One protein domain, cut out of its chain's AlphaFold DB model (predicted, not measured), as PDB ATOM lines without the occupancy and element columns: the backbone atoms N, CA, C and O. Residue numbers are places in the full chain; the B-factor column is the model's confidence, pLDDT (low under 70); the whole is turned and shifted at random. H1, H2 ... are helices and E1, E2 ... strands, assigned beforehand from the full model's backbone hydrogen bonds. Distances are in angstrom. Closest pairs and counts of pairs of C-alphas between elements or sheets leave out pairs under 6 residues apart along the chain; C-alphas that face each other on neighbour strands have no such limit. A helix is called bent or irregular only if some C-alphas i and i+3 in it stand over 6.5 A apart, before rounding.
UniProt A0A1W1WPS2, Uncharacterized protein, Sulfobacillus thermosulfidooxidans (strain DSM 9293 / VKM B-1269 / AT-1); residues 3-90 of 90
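Overview. This is residues 3 to 90 of the 90 residues of an uncharacterized protein of Sulfobacillus thermosulfidooxidans (strain DSM 9293 / VKM B-1269 / AT-1) (UniProt A0A1W1WPS2). Two strand hairpins, E1 with E2 and E3 with E4, stand side by side at E1 and E3 as a twisted wall of strands, and a group of three helices, H1, H2 and H3, which all touch one another, packs over one face of it. The loops of the two hairpins lie at opposite ends of the longest axis, and residues 88 to 89, just before the chain's last residue, fold back to pair with E4. The printed part has 88 residues with three named helices and four named strands, in the order E1, E2, H1, H2, E3, E4, H3, and each hairpin is an antiparallel sheet of two strands. The class is mixed, helices and strands; the whole is compact, with a radius of gyration of the C-alphas of 12.2 A and spans of 38 by 27 by 23 A.

Arrangement. E1, residues 3 to 9, and E2, residues 16 to 23, form a hairpin, antiparallel at 159 degrees; N 6 and O 19 are within hydrogen-bond range at 2.9 A, and N 4 and O 21 at 2.8 A. The closest C-alphas of E1 and E3, residues 62 to 66, are those of Ile 6 and Ile 63, 4.8 A apart. E3 and E4, residues 73 to 77, form the second hairpin, antiparallel at 151 degrees, with N 74 and O 65 at 2.8 A. Residues 75 to 76 of E4 also pair, antiparallel, with residues 88 to 89. The closest C-alphas of E2 and H1, residues 30 to 41, are those of Trp 19 and Phe 40, 7.1 A apart. With residues 37 to 41 alone, H1 touches H2, residues 48 to 57, at a steep tilt of 51 degrees, the same way; their closest C-alphas, of Ala 41 and Ile 51, are 5.7 A apart. With residues 30 to 34 alone, H1 touches H3, residues 78 to 82, where the C-alphas of Pro 30 and Val 81 are closest at 5.1 A. H2 and H3 touch, with the C-alphas of Arg 48 and Leu 82 closest at 6.2 A. E2 and H2 are apart. Every O i to N i+4 pair is within hydrogen-bond range in H2 and H3, and 6 of 8 in H1.

Along the chain. E1 begins at C-alpha 3 (146.624, 105.455, 80.958) and is 19.4 A long; E2 is 22.4 A. H1 is 16.1 A long from C-alpha 30 (158.816, 114.033, 74.092), and it is irregular, but only just: C-alphas 32 and 35 are 6.6 A apart. H2 is 14.2 A, E3 13.2 A and E4 13.5 A. H3, 6.2 A long, ends at C-alpha 82 (156.072, 118.127, 68.546).

Size, cuts and confidence. The two C-alphas farthest apart, of Asp 12 and Gln 69, are 38.0 A from each other. The printed part has no cut and no long link; the links H2 to E3 and E4 to H3 are tight. The mean pLDDT of the printed part is 93.4, and no printed residue is under 70.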
ATOM      1  N   LEU A   3     147.308 105.013  82.175       93.62
ATOM      2  CA  LEU A   3     146.624 105.455  80.958       93.62
ATOM      3  C   LEU A   3     147.193 106.802  80.521       93.62
ATOM      4  O   LEU A   3     147.484 107.637  81.369       93.62
ATOM      5  N   ALA A   4     147.318 107.011  79.220       95.81
ATOM      6  CA  ALA A   4     147.454 108.319  78.599       95.81
ATOM      7  C   ALA A   4     146.119 108.678  77.941       95.81
ATOM      8  O   ALA A   4     145.450 107.799  77.394       95.81
ATOM      9  N   LEU A   5     145.721 109.945  78.024       97.50
ATOM     10  CA  LEU A   5     144.432 110.411  77.520       97.50
ATOM     11  C   LEU A   5     144.651 111.570  76.549       97.50
ATOM     12  O   LEU A   5     145.377 112.505  76.882       97.50
ATOM     13  N   ILE A   6     144.002 111.548  75.391       98.12
ATOM     14  CA  ILE A   6     144.007 112.661  74.433       98.12
ATOM     15  C   ILE A   6     142.554 113.110  74.262       98.12
ATOM     16  O   ILE A   6     141.781 112.417  73.601       98.12
ATOM     17  N   PRO A   7     142.131 114.207  74.914       97.44
ATOM     18  CA  PRO A   7     140.835 114.823  74.658       97.44
ATOM     19  C   PRO A   7     140.808 115.448  73.262       97.44
ATOM     20  O   PRO A   7     141.771 116.107  72.870       97.44
ATOM     21  N   TYR A   8     139.704 115.279  72.541       97.44
ATOM     22  CA  TYR A   8     139.540 115.798  71.185       97.44
ATOM     23  C   TYR A   8     138.062 116.090  70.874       97.44
ATOM     24  O   TYR A   8     137.169 115.676  71.617       97.44
ATOM     25  N   ILE A   9     137.803 116.835  69.800       95.69
ATOM     26  CA  ILE A   9     136.464 117.160  69.298       95.69
ATOM     27  C   ILE A   9     136.303 116.533  67.915       95.69
ATOM     28  O   ILE A   9     137.158 116.697  67.044       95.69
ATOM     29  N   ILE A  10     135.197 115.822  67.703       90.50
ATOM     30  CA  ILE A  10     134.870 115.239  66.400       90.50
ATOM     31  C   ILE A  10     134.429 116.373  65.455       90.50
ATOM     32  O   ILE A  10     133.437 117.036  65.765       90.50
ATOM     33  N   PRO A  11     135.099 116.587  64.304       83.06
ATOM     34  CA  PRO A  11     134.851 117.748  63.438       83.06
ATOM     35  C   PRO A  11     133.402 117.902  62.958       83.06
ATOM     36  O   PRO A  11     132.922 119.021  62.810       83.06
ATOM     37  N   ASP A  12     132.703 116.784  62.743       82.19
ATOM     38  CA  ASP A  12     131.361 116.765  62.146       82.19
ATOM     39  C   ASP A  12     130.218 116.593  63.165       82.19
ATOM     40  O   ASP A  12     129.057 116.827  62.830       82.19
ATOM     41  N   ASP A  13     130.526 116.162  64.390       82.75
ATOM     42  CA  ASP A  13     129.535 115.866  65.443       82.75
ATOM     43  C   ASP A  13     129.609 116.877  66.603       82.75
ATOM     44  O   ASP A  13     128.760 116.879  67.490       82.75
ATOM     45  N   GLU A  14     130.653 117.719  66.631       78.19
ATOM     46  CA  GLU A  14     130.995 118.651  67.724       78.19
ATOM     47  C   GLU A  14     131.012 117.998  69.125       78.19
ATOM     48  O   GLU A  14     131.054 118.671  70.158       78.19
ATOM     49  N   ALA A  15     131.009 116.665  69.179       90.19
ATOM     50  CA  ALA A  15     131.081 115.892  70.397       90.19
ATOM     51  C   ALA A  15     132.526 115.869  70.895       90.19
ATOM     52  O   ALA A  15     133.466 115.615  70.136       90.19
ATOM     53  N   ALA A  16     132.692 116.126  72.190       93.25
ATOM     54  CA  ALA A  16     133.964 115.945  72.868       93.25
ATOM     55  C   ALA A  16     134.116 114.479  73.287       93.25
ATOM     56  O   ALA A  16     133.231 113.928  73.945       93.25
ATOM     57  N   ASP A  17     135.253 113.881  72.949       96.38
ATOM     58  CA  ASP A  17     135.588 112.504  73.298       96.38
ATOM     59  C   ASP A  17     137.038 112.405  73.803       96.38
ATOM     60  O   ASP A  17     137.794 113.385  73.805       96.38
ATOM     61  N   VAL A  18     137.423 111.236  74.317       97.00
ATOM     62  CA  VAL A  18     138.759 111.007  74.874       97.00
ATOM     63  C   VAL A  18     139.352 109.724  74.315       97.00
ATOM     64  O   VAL A  18     138.862 108.628  74.578       97.00
ATOM     65  N   TRP A  19     140.477 109.851  73.616       97.50
ATOM     66  CA  TRP A  19     141.271 108.705  73.191       97.50
ATOM     67  C   TRP A  19     142.089 108.174  74.373       97.50
ATOM     68  O   TRP A  19     142.815 108.935  75.017       97.50
ATOM     69  N   ILE A  20     141.968 106.880  74.686       97.25
ATOM     70  CA  ILE A  20     142.572 106.262  75.877       97.25
ATOM     71  C   ILE A  20     143.611 105.227  75.455       97.25
ATOM     72  O   ILE A  20     143.275 104.218  74.837       97.25
ATOM     73  N   ILE A  21     144.863 105.432  75.865       95.88
ATOM     74  CA  ILE A  21     145.986 104.556  75.519       95.88
ATOM     75  C   ILE A  21     146.564 103.933  76.796       95.88
ATOM     76  O   ILE A  21     147.029 104.662  77.677       95.88
ATOM     77  N   PRO A  22     146.580 102.596  76.936       93.44
ATOM     78  CA  PRO A  22     147.297 101.936  78.019       93.44
ATOM     79  C   PRO A  22     148.809 102.139  77.882       93.44
ATOM     80  O   PRO A  22     149.376 101.887  76.821       93.44
ATOM     81  N   VAL A  23     149.476 102.526  78.970       92.00
ATOM     82  CA  VAL A  23     150.939 102.670  79.013       92.00
ATOM     83  C   VAL A  23     151.537 101.855  80.162       92.00
ATOM     84  O   VAL A  23     150.950 101.721  81.245       92.00
ATOM     85  N   SER A  24     152.701 101.251  79.911       89.38
ATOM     86  CA  SER A  24     153.429 100.426  80.886       89.38
ATOM     87  C   SER A  24     154.190 101.259  81.913       89.38
ATOM     88  O   SER A  24     154.334 100.835  83.058       89.38
ATOM     89  N   GLU A  25     154.644 102.445  81.517       91.06
ATOM     90  CA  GLU A  25     155.377 103.399  82.344       91.06
ATOM     91  C   GLU A  25     154.938 104.833  82.034       91.06
ATOM     92  O   GLU A  25     154.245 105.080  81.046       91.06
ATOM     93  N   VAL A  26     155.308 105.776  82.901       91.25
ATOM     94  CA  VAL A  26     154.985 107.193  82.712       91.25
ATOM     95  C   VAL A  26     155.873 107.770  81.602       91.25
ATOM     96  O   VAL A  26     157.095 107.777  81.775       91.25
ATOM     97  N   PRO A  27     155.314 108.316  80.505       92.38
ATOM     98  CA  PRO A  27     156.120 109.004  79.505       92.38
ATOM     99  C   PRO A  27     156.725 110.277  80.108       92.38
ATOM    100  O   PRO A  27     156.014 111.147  80.612       92.38
ATOM    101  N   THR A  28     158.055 110.373  80.085       92.25
ATOM    102  CA  THR A  28     158.813 111.486  80.689       92.25
ATOM    103  C   THR A  28     159.697 112.236  79.697       92.25
ATOM    104  O   THR A  28     160.374 113.183  80.092       92.25
ATOM    105  N   THR A  29     159.663 111.859  78.415       94.62
ATOM    106  CA  THR A  29     160.348 112.549  77.313       94.62
ATOM    107  C   THR A  29     159.390 112.784  76.139       94.62
ATOM    108  O   THR A  29     158.438 112.014  75.983       94.62
ATOM    109  N   PRO A  30     159.610 113.818  75.304       95.25
ATOM    110  CA  PRO A  30     158.816 114.033  74.092       95.25
ATOM    111  C   PRO A  30     158.787 112.788  73.197       95.25
ATOM    112  O   PRO A  30     157.741 112.392  72.694       95.25
ATOM    113  N   GLU A  31     159.922 112.102  73.075       95.62
ATOM    114  CA  GLU A  31     160.091 110.888  72.277       95.62
ATOM    115  C   GLU A  31     159.261 109.711  72.798       95.62
ATOM    116  O   GLU A  31     158.845 108.870  72.008       95.62
ATOM    117  N   ALA A  32     158.988 109.649  74.104       95.50
ATOM    118  CA  ALA A  32     158.089 108.647  74.675       95.50
ATOM    119  C   ALA A  32     156.606 108.993  74.451       95.50
ATOM    120  O   ALA A  32     155.753 108.110  74.504       95.50
ATOM    121  N   VAL A  33     156.292 110.269  74.205       96.38
ATOM    122  CA  VAL A  33     154.929 110.753  73.943       96.38
ATOM    123  C   VAL A  33     154.575 110.678  72.457       96.38
ATOM    124  O   VAL A  33     153.435 110.361  72.127       96.38
ATOM    125  N   LEU A  34     155.535 110.907  71.556       96.94
ATOM    126  CA  LEU A  34     155.316 110.896  70.104       96.94
ATOM    127  C   LEU A  34     154.600 109.635  69.584       96.94
ATOM    128  O   LEU A  34     153.638 109.793  68.838       96.94
ATOM    129  N   PRO A  35     154.959 108.402  69.995       97.19
ATOM    130  CA  PRO A  35     154.233 107.204  69.573       97.19
ATOM    131  C   PRO A  35     152.761 107.178  70.007       97.19
ATOM    132  O   PRO A  35     151.940 106.556  69.339       97.19
ATOM    133  N   LEU A  36     152.409 107.847  71.110       97.50
ATOM    134  CA  LEU A  36     151.028 107.936  71.595       97.50
ATOM    135  C   LEU A  36     150.200 108.868  70.704       97.50
ATOM    136  O   LEU A  36     149.073 108.539  70.346       97.50
ATOM    137  N   LEU A  37     150.782 110.003  70.310       97.94
ATOM    138  CA  LEU A  37     150.160 110.941  69.374       97.94
ATOM    139  C   LEU A  37     150.051 110.341  67.969       97.94
ATOM    140  O   LEU A  37     149.015 110.464  67.327       97.94
ATOM    141  N   ALA A  38     151.085 109.625  67.525       97.81
ATOM    142  CA  ALA A  38     151.089 108.909  66.254       97.81
ATOM    143  C   ALA A  38     150.013 107.812  66.207       97.81
ATOM    144  O   ALA A  38     149.346 107.651  65.192       97.81
ATOM    145  N   ASN A  39     149.797 107.096  67.319       97.38
ATOM    146  CA  ASN A  39     148.712 106.122  67.434       97.38
ATOM    147  C   ASN A  39     147.325 106.769  67.323       97.38
ATOM    148  O   ASN A  39     146.458 106.196  66.677       97.38
ATOM    149  N   PHE A  40     147.124 107.934  67.945       97.62
ATOM    150  CA  PHE A  40     145.881 108.696  67.810       97.62
ATOM    151  C   PHE A  40     145.663 109.176  66.369       97.62
ATOM    152  O   PHE A  40     144.567 109.031  65.842       97.62
ATOM    153  N   ALA A  41     146.717 109.673  65.721       97.44
ATOM    154  CA  ALA A  41     146.648 110.166  64.349       97.44
ATOM    155  C   ALA A  41     146.571 109.062  63.276       97.44
ATOM    156  O   ALA A  41     146.281 109.374  62.122       97.44
ATOM    157  N   ASP A  42     146.842 107.801  63.639       96.88
ATOM    158  CA  ASP A  42     147.082 106.678  62.717       96.88
ATOM    159  C   ASP A  42     148.200 106.980  61.692       96.88
ATOM    160  O   ASP A  42     148.059 106.773  60.488       96.88
ATOM    161  N   MET A  43     149.325 107.517  62.186       96.12
ATOM    162  CA  MET A  43     150.467 107.989  61.382       96.12
ATOM    163  C   MET A  43     151.804 107.400  61.857       96.12
ATOM    164  O   MET A  43     151.916 106.827  62.943       96.12
ATOM    165  N   ASP A  44     152.860 107.577  61.056       95.50
ATOM    166  CA  ASP A  44     154.232 107.281  61.480       95.50
ATOM    167  C   ASP A  44     154.723 108.320  62.507       95.50
ATOM    168  O   ASP A  44     154.588 109.524  62.310       95.50
ATOM    169  N   SER A  45     155.347 107.863  63.597       93.19
ATOM    170  CA  SER A  45     155.853 108.739  64.672       93.19
ATOM    171  C   SER A  45     156.954 109.727  64.256       93.19
ATOM    172  O   SER A  45     157.259 110.660  65.001       93.19
ATOM    173  N   THR A  46     157.573 109.522  63.093       94.75
ATOM    174  CA  THR A  46     158.558 110.443  62.515       94.75
ATOM    175  C   THR A  46     157.910 111.578  61.724       94.75
ATOM    176  O   THR A  46     158.536 112.629  61.569       94.75
ATOM    177  N   ASP A  47     156.654 111.416  61.296       97.00
ATOM    178  CA  ASP A  47     155.901 112.415  60.538       97.00
ATOM    179  C   ASP A  47     155.173 113.388  61.477       97.00
ATOM    180  O   ASP A  47     153.963 113.338  61.699       97.00
ATOM    181  N   ARG A  48     155.956 114.279  62.093       96.50
ATOM    182  CA  ARG A  48     155.437 115.258  63.061       96.50
ATOM    183  C   ARG A  48     154.449 116.244  62.439       96.50
ATOM    184  O   ARG A  48     153.587 116.736  63.157       96.50
ATOM    185  N   GLU A  49     154.589 116.540  61.147       97.38
ATOM    186  CA  GLU A  49     153.698 117.451  60.424       97.38
ATOM    187  C   GLU A  49     152.317 116.810  60.242       97.38
ATOM    188  O   GLU A  49     151.325 117.399  60.662       97.38
ATOM    189  N   ALA A  50     152.250 115.559  59.770       97.25
ATOM    190  CA  ALA A  50     150.979 114.842  59.648       97.25
ATOM    191  C   ALA A  50     150.272 114.642  61.000       97.25
ATOM    192  O   ALA A  50     149.048 114.754  61.090       97.25
ATOM    193  N   ILE A  51     151.031 114.379  62.073       98.25
ATOM    194  CA  ILE A  51     150.478 114.300  63.434       98.25
ATOM    195  C   ILE A  51     149.891 115.655  63.857       98.25
ATOM    196  O   ILE A  51     148.786 115.692  64.397       98.25
ATOM    197  N   ALA A  52     150.601 116.761  63.602       97.94
ATOM    198  CA  ALA A  52     150.129 118.108  63.923       97.94
ATOM    199  C   ALA A  52     148.818 118.435  63.197       97.94
ATOM    200  O   ALA A  52     147.861 118.882  63.829       97.94
ATOM    201  N   ASP A  53     148.757 118.152  61.895       97.75
ATOM    202  CA  ASP A  53     147.577 118.391  61.065       97.75
ATOM    203  C   ASP A  53     146.368 117.589  61.558       97.75
ATOM    204  O   ASP A  53     145.260 118.125  61.657       97.75
ATOM    205  N   HIS A  54     146.574 116.323  61.934       97.50
ATOM    206  CA  HIS A  54     145.519 115.500  62.521       97.50
ATOM    207  C   HIS A  54     145.045 116.073  63.865       97.50
ATOM    208  O   HIS A  54     143.847 116.263  64.071       97.50
ATOM    209  N   CYS A  55     145.963 116.386  64.783       97.19
ATOM    210  CA  CYS A  55     145.604 116.966  66.077       97.19
ATOM    211  C   CYS A  55     144.836 118.287  65.915       97.19
ATOM    212  O   CYS A  55     143.832 118.492  66.597       97.19
ATOM    213  N   ALA A  56     145.239 119.143  64.973       96.50
ATOM    214  CA  ALA A  56     144.535 120.380  64.657       96.50
ATOM    215  C   ALA A  56     143.126 120.126  64.099       96.50
ATOM    216  O   ALA A  56     142.179 120.786  64.533       96.50
ATOM    217  N   ALA A  57     142.971 119.160  63.185       95.88
ATOM    218  CA  ALA A  57     141.677 118.801  62.610       95.88
ATOM    219  C   ALA A  57     140.677 118.355  63.685       95.88
ATOM    220  O   ALA A  57     139.526 118.771  63.648       95.88
ATOM    221  N   TYR A  58     141.128 117.579  64.674       96.62
ATOM    222  CA  TYR A  58     140.306 117.094  65.787       96.62
ATOM    223  C   TYR A  58     140.323 118.016  67.019       96.62
ATOM    224  O   TYR A  58     139.896 117.612  68.101       96.62
ATOM    225  N   HIS A  59     140.842 119.242  66.901       95.69
ATOM    226  CA  HIS A  59     140.987 120.192  68.013       95.69
ATOM    227  C   HIS A  59     141.649 119.597  69.275       95.69
ATOM    228  O   HIS A  59     141.355 120.010  70.400       95.69
ATOM    229  N   ALA A  60     142.536 118.617  69.101       96.88
ATOM    230  CA  ALA A  60     143.297 118.001  70.175       96.88
ATOM    231  C   ALA A  60     144.518 118.876  70.484       96.88
ATOM    232  O   ALA A  60     145.470 118.928  69.710       96.88
ATOM    233  N   ASP A  61     144.499 119.572  71.622       96.38
ATOM    234  CA  ASP A  61     145.560 120.508  72.025       96.38
ATOM    235  C   ASP A  61     146.528 119.925  73.065       96.38
ATOM    236  O   ASP A  61     147.640 120.430  73.260       96.38
ATOM    237  N   ARG A  62     146.110 118.868  73.768       96.56
ATOM    238  CA  ARG A  62     146.822 118.341  74.933       96.56
ATOM    239  C   ARG A  62     146.758 116.829  75.045       96.56
ATOM    240  O   ARG A  62     145.756 116.201  74.718       96.56
ATOM    241  N   ILE A  63     147.806 116.272  75.637       97.44
ATOM    242  CA  ILE A  63     147.819 114.915  76.170       97.44
ATOM    243  C   ILE A  63     147.872 114.973  77.697       97.44
ATOM    244  O   ILE A  63     148.648 115.722  78.293       97.44
ATOM    245  N   ILE A  64     147.017 114.189  78.340       96.88
ATOM    246  CA  ILE A  64     146.940 114.056  79.789       96.88
ATOM    247  C   ILE A  64     147.671 112.772  80.171       96.88
ATOM    248  O   ILE A  64     147.290 111.671  79.768       96.88
ATOM    249  N   LEU A  65     148.730 112.921  80.957       95.31
ATOM    250  CA  LEU A  65     149.590 111.833  81.404       95.31
ATOM    251  C   LEU A  65     149.563 111.725  82.931       95.31
ATOM    252  O   LEU A  65     149.347 112.727  83.618       95.31
ATOM    253  N   PRO A  66     149.822 110.544  83.508       92.06
ATOM    254  CA  PRO A  66     150.180 110.455  84.914       92.06
ATOM    255  C   PRO A  66     151.483 111.225  85.155       92.06
ATOM    256  O   PRO A  66     152.363 111.292  84.296       92.06
ATOM    257  N   ASN A  67     151.644 111.809  86.337       85.75
ATOM    258  CA  ASN A  67     152.930 112.353  86.747       85.75
ATOM    259  C   ASN A  67     153.942 111.212  86.986       85.75
ATOM    260  O   ASN A  67     153.539 110.066  87.194       85.75
ATOM    261  N   PRO A  68     155.257 111.494  87.023       78.69
ATOM    262  CA  PRO A  68     156.280 110.456  87.205       78.69
ATOM    263  C   PRO A  68     156.132 109.650  88.504       78.69
ATOM    264  O   PRO A  68     156.588 108.515  88.582       78.69
ATOM    265  N   GLN A  69     155.490 110.224  89.527       79.00
ATOM    266  CA  GLN A  69     155.217 109.552  90.799       79.00
ATOM    267  C   GLN A  69     153.934 108.695  90.776       79.00
ATOM    268  O   GLN A  69     153.679 107.977  91.738       79.00
ATOM    269  N   GLY A  70     153.122 108.768  89.715       71.44
ATOM    270  CA  GLY A  70     151.853 108.046  89.568       71.44
ATOM    271  C   GLY A  70     150.732 108.498  90.514       71.44
ATOM    272  O   GLY A  70     149.786 107.749  90.737       71.44
ATOM    273  N   LEU A  71     150.845 109.691  91.103       77.44
ATOM    274  CA  LEU A  71     149.938 110.219  92.130       77.44
ATOM    275  C   LEU A  71     148.944 111.257  91.595       77.44
ATOM    276  O   LEU A  71     147.864 111.409  92.160       77.44
ATOM    277  N   PHE A  72     149.298 111.975  90.527       86.31
ATOM    278  CA  PHE A  72     148.492 113.059  89.960       86.31
ATOM    279  C   PHE A  72     148.531 113.008  88.433       86.31
ATOM    280  O   PHE A  72     149.404 112.364  87.856       86.31
ATOM    281  N   TRP A  73     147.612 113.715  87.784       92.12
ATOM    282  CA  TRP A  73     147.589 113.879  86.333       92.12
ATOM    283  C   TRP A  73     148.213 115.218  85.941       92.12
ATOM    284  O   TRP A  73     148.037 116.210  86.646       92.12
ATOM    285  N   ARG A  74     148.940 115.234  84.825       92.69
ATOM    286  CA  ARG A  74     149.538 116.421  84.206       92.69
ATOM    287  C   ARG A  74     149.022 116.558  82.779       92.69
ATOM    288  O   ARG A  74     148.865 115.552  82.092       92.69
ATOM    289  N   ALA A  75     148.756 117.785  82.348       95.62
ATOM    290  CA  ALA A  75     148.411 118.091  80.968       95.62
ATOM    291  C   ALA A  75     149.639 118.671  80.266       95.62
ATOM    292  O   ALA A  75     150.303 119.552  80.806       95.62
ATOM    293  N   ILE A  76     149.933 118.165  79.073       96.00
ATOM    294  CA  ILE A  76     151.077 118.566  78.257       96.00
ATOM    295  C   ILE A  76     150.545 119.022  76.905       96.00
ATOM    296  O   ILE A  76     149.722 118.324  76.310       96.00
ATOM    297  N   ARG A  77     151.003 120.178  76.414       96.75
ATOM    298  CA  ARG A  77     150.617 120.671  75.085       96.75
ATOM    299  C   ARG A  77     151.228 119.812  73.992       96.75
ATOM    300  O   ARG A  77     152.419 119.510  74.026       96.75
ATOM    301  N   ILE A  78     150.412 119.465  73.003       97.12
ATOM    302  CA  ILE A  78     150.846 118.656  71.863       97.12
ATOM    303  C   ILE A  78     151.886 119.415  71.029       97.12
ATOM    304  O   ILE A  78     152.925 118.842  70.708       97.12
ATOM    305  N   ASP A  79     151.687 120.712  70.786       96.62
ATOM    306  CA  ASP A  79     152.648 121.547  70.048       96.62
ATOM    307  C   ASP A  79     154.045 121.543  70.684       96.62
ATOM    308  O   ASP A  79     155.055 121.441  69.984       96.62
ATOM    309  N   ASP A  80     154.114 121.587  72.018       97.00
ATOM    310  CA  ASP A  80     155.385 121.549  72.742       97.00
ATOM    311  C   ASP A  80     156.065 120.178  72.570       97.00
ATOM    312  O   ASP A  80     157.266 120.122  72.301       97.00
ATOM    313  N   VAL A  81     155.304 119.073  72.622       96.62
ATOM    314  CA  VAL A  81     155.817 117.711  72.349       96.62
ATOM    315  C   VAL A  81     156.392 117.623  70.940       96.62
ATOM    316  O   VAL A  81     157.510 117.133  70.752       96.62
ATOM    317  N   LEU A  82     155.655 118.123  69.947       96.50
ATOM    318  CA  LEU A  82     156.072 118.127  68.546       96.50
ATOM    319  C   LEU A  82     157.320 118.998  68.329       96.50
ATOM    320  O   LEU A  82     158.175 118.648  67.511       96.50
ATOM    321  N   ALA A  83     157.494 120.054  69.129       96.00
ATOM    322  CA  ALA A  83     158.699 120.880  69.184       96.00
ATOM    323  C   ALA A  83     159.861 120.265  70.000       96.00
ATOM    324  O   ALA A  83     160.933 120.865  70.091       96.00
ATOM    325  N   GLY A  84     159.693 119.066  70.574       95.88
ATOM    326  CA  GLY A  84     160.725 118.384  71.364       95.88
ATOM    327  C   GLY A  84     160.815 118.857  72.818       95.88
ATOM    328  O   GLY A  84     161.879 118.785  73.431       95.88
ATOM    329  N   GLN A  85     159.714 119.351  73.379       96.00
ATOM    330  CA  GLN A  85     159.614 119.830  74.755       96.00
ATOM    331  C   GLN A  85     158.492 119.106  75.511       96.00
ATOM    332  O   GLN A  85     157.514 118.648  74.934       96.00
ATOM    333  N   LEU A  86     158.624 118.993  76.835       92.19
ATOM    334  CA  LEU A  86     157.532 118.553  77.707       92.19
ATOM    335  C   LEU A  86     157.227 119.649  78.713       92.19
ATOM    336  O   LEU A  86     157.858 119.731  79.770       92.19
ATOM    337  N   VAL A  87     156.260 120.487  78.365       88.69
ATOM    338  CA  VAL A  87     155.827 121.614  79.186       88.69
ATOM    339  C   VAL A  87     154.465 121.293  79.785       88.69
ATOM    340  O   VAL A  87     153.518 120.973  79.068       88.69
ATOM    341  N   ASP A  88     154.385 121.368  81.113       87.88
ATOM    342  CA  ASP A  88     153.118 121.241  81.826       87.88
ATOM    343  C   ASP A  88     152.284 122.503  81.693       87.88
ATOM    344  O   ASP A  88     152.793 123.618  81.820       87.88
ATOM    345  N   VAL A  89     150.984 122.307  81.505       86.69
ATOM    346  CA  VAL A  89     149.993 123.378  81.527       86.69
ATOM    347  C   VAL A  89     148.985 123.161  82.647       86.69
ATOM    348  O   VAL A  89     148.608 122.026  82.950       86.69
ATOM    349  N   TYR A  90     148.598 124.271  83.279       72.38
ATOM    350  CA  TYR A  90     147.677 124.342  84.413       72.38
ATOM    351  C   TYR A  90     146.340 124.945  83.997       72.38
ATOM    352  O   TYR A  90     146.364 125.905  83.190       72.38
TER     353      TYR A  90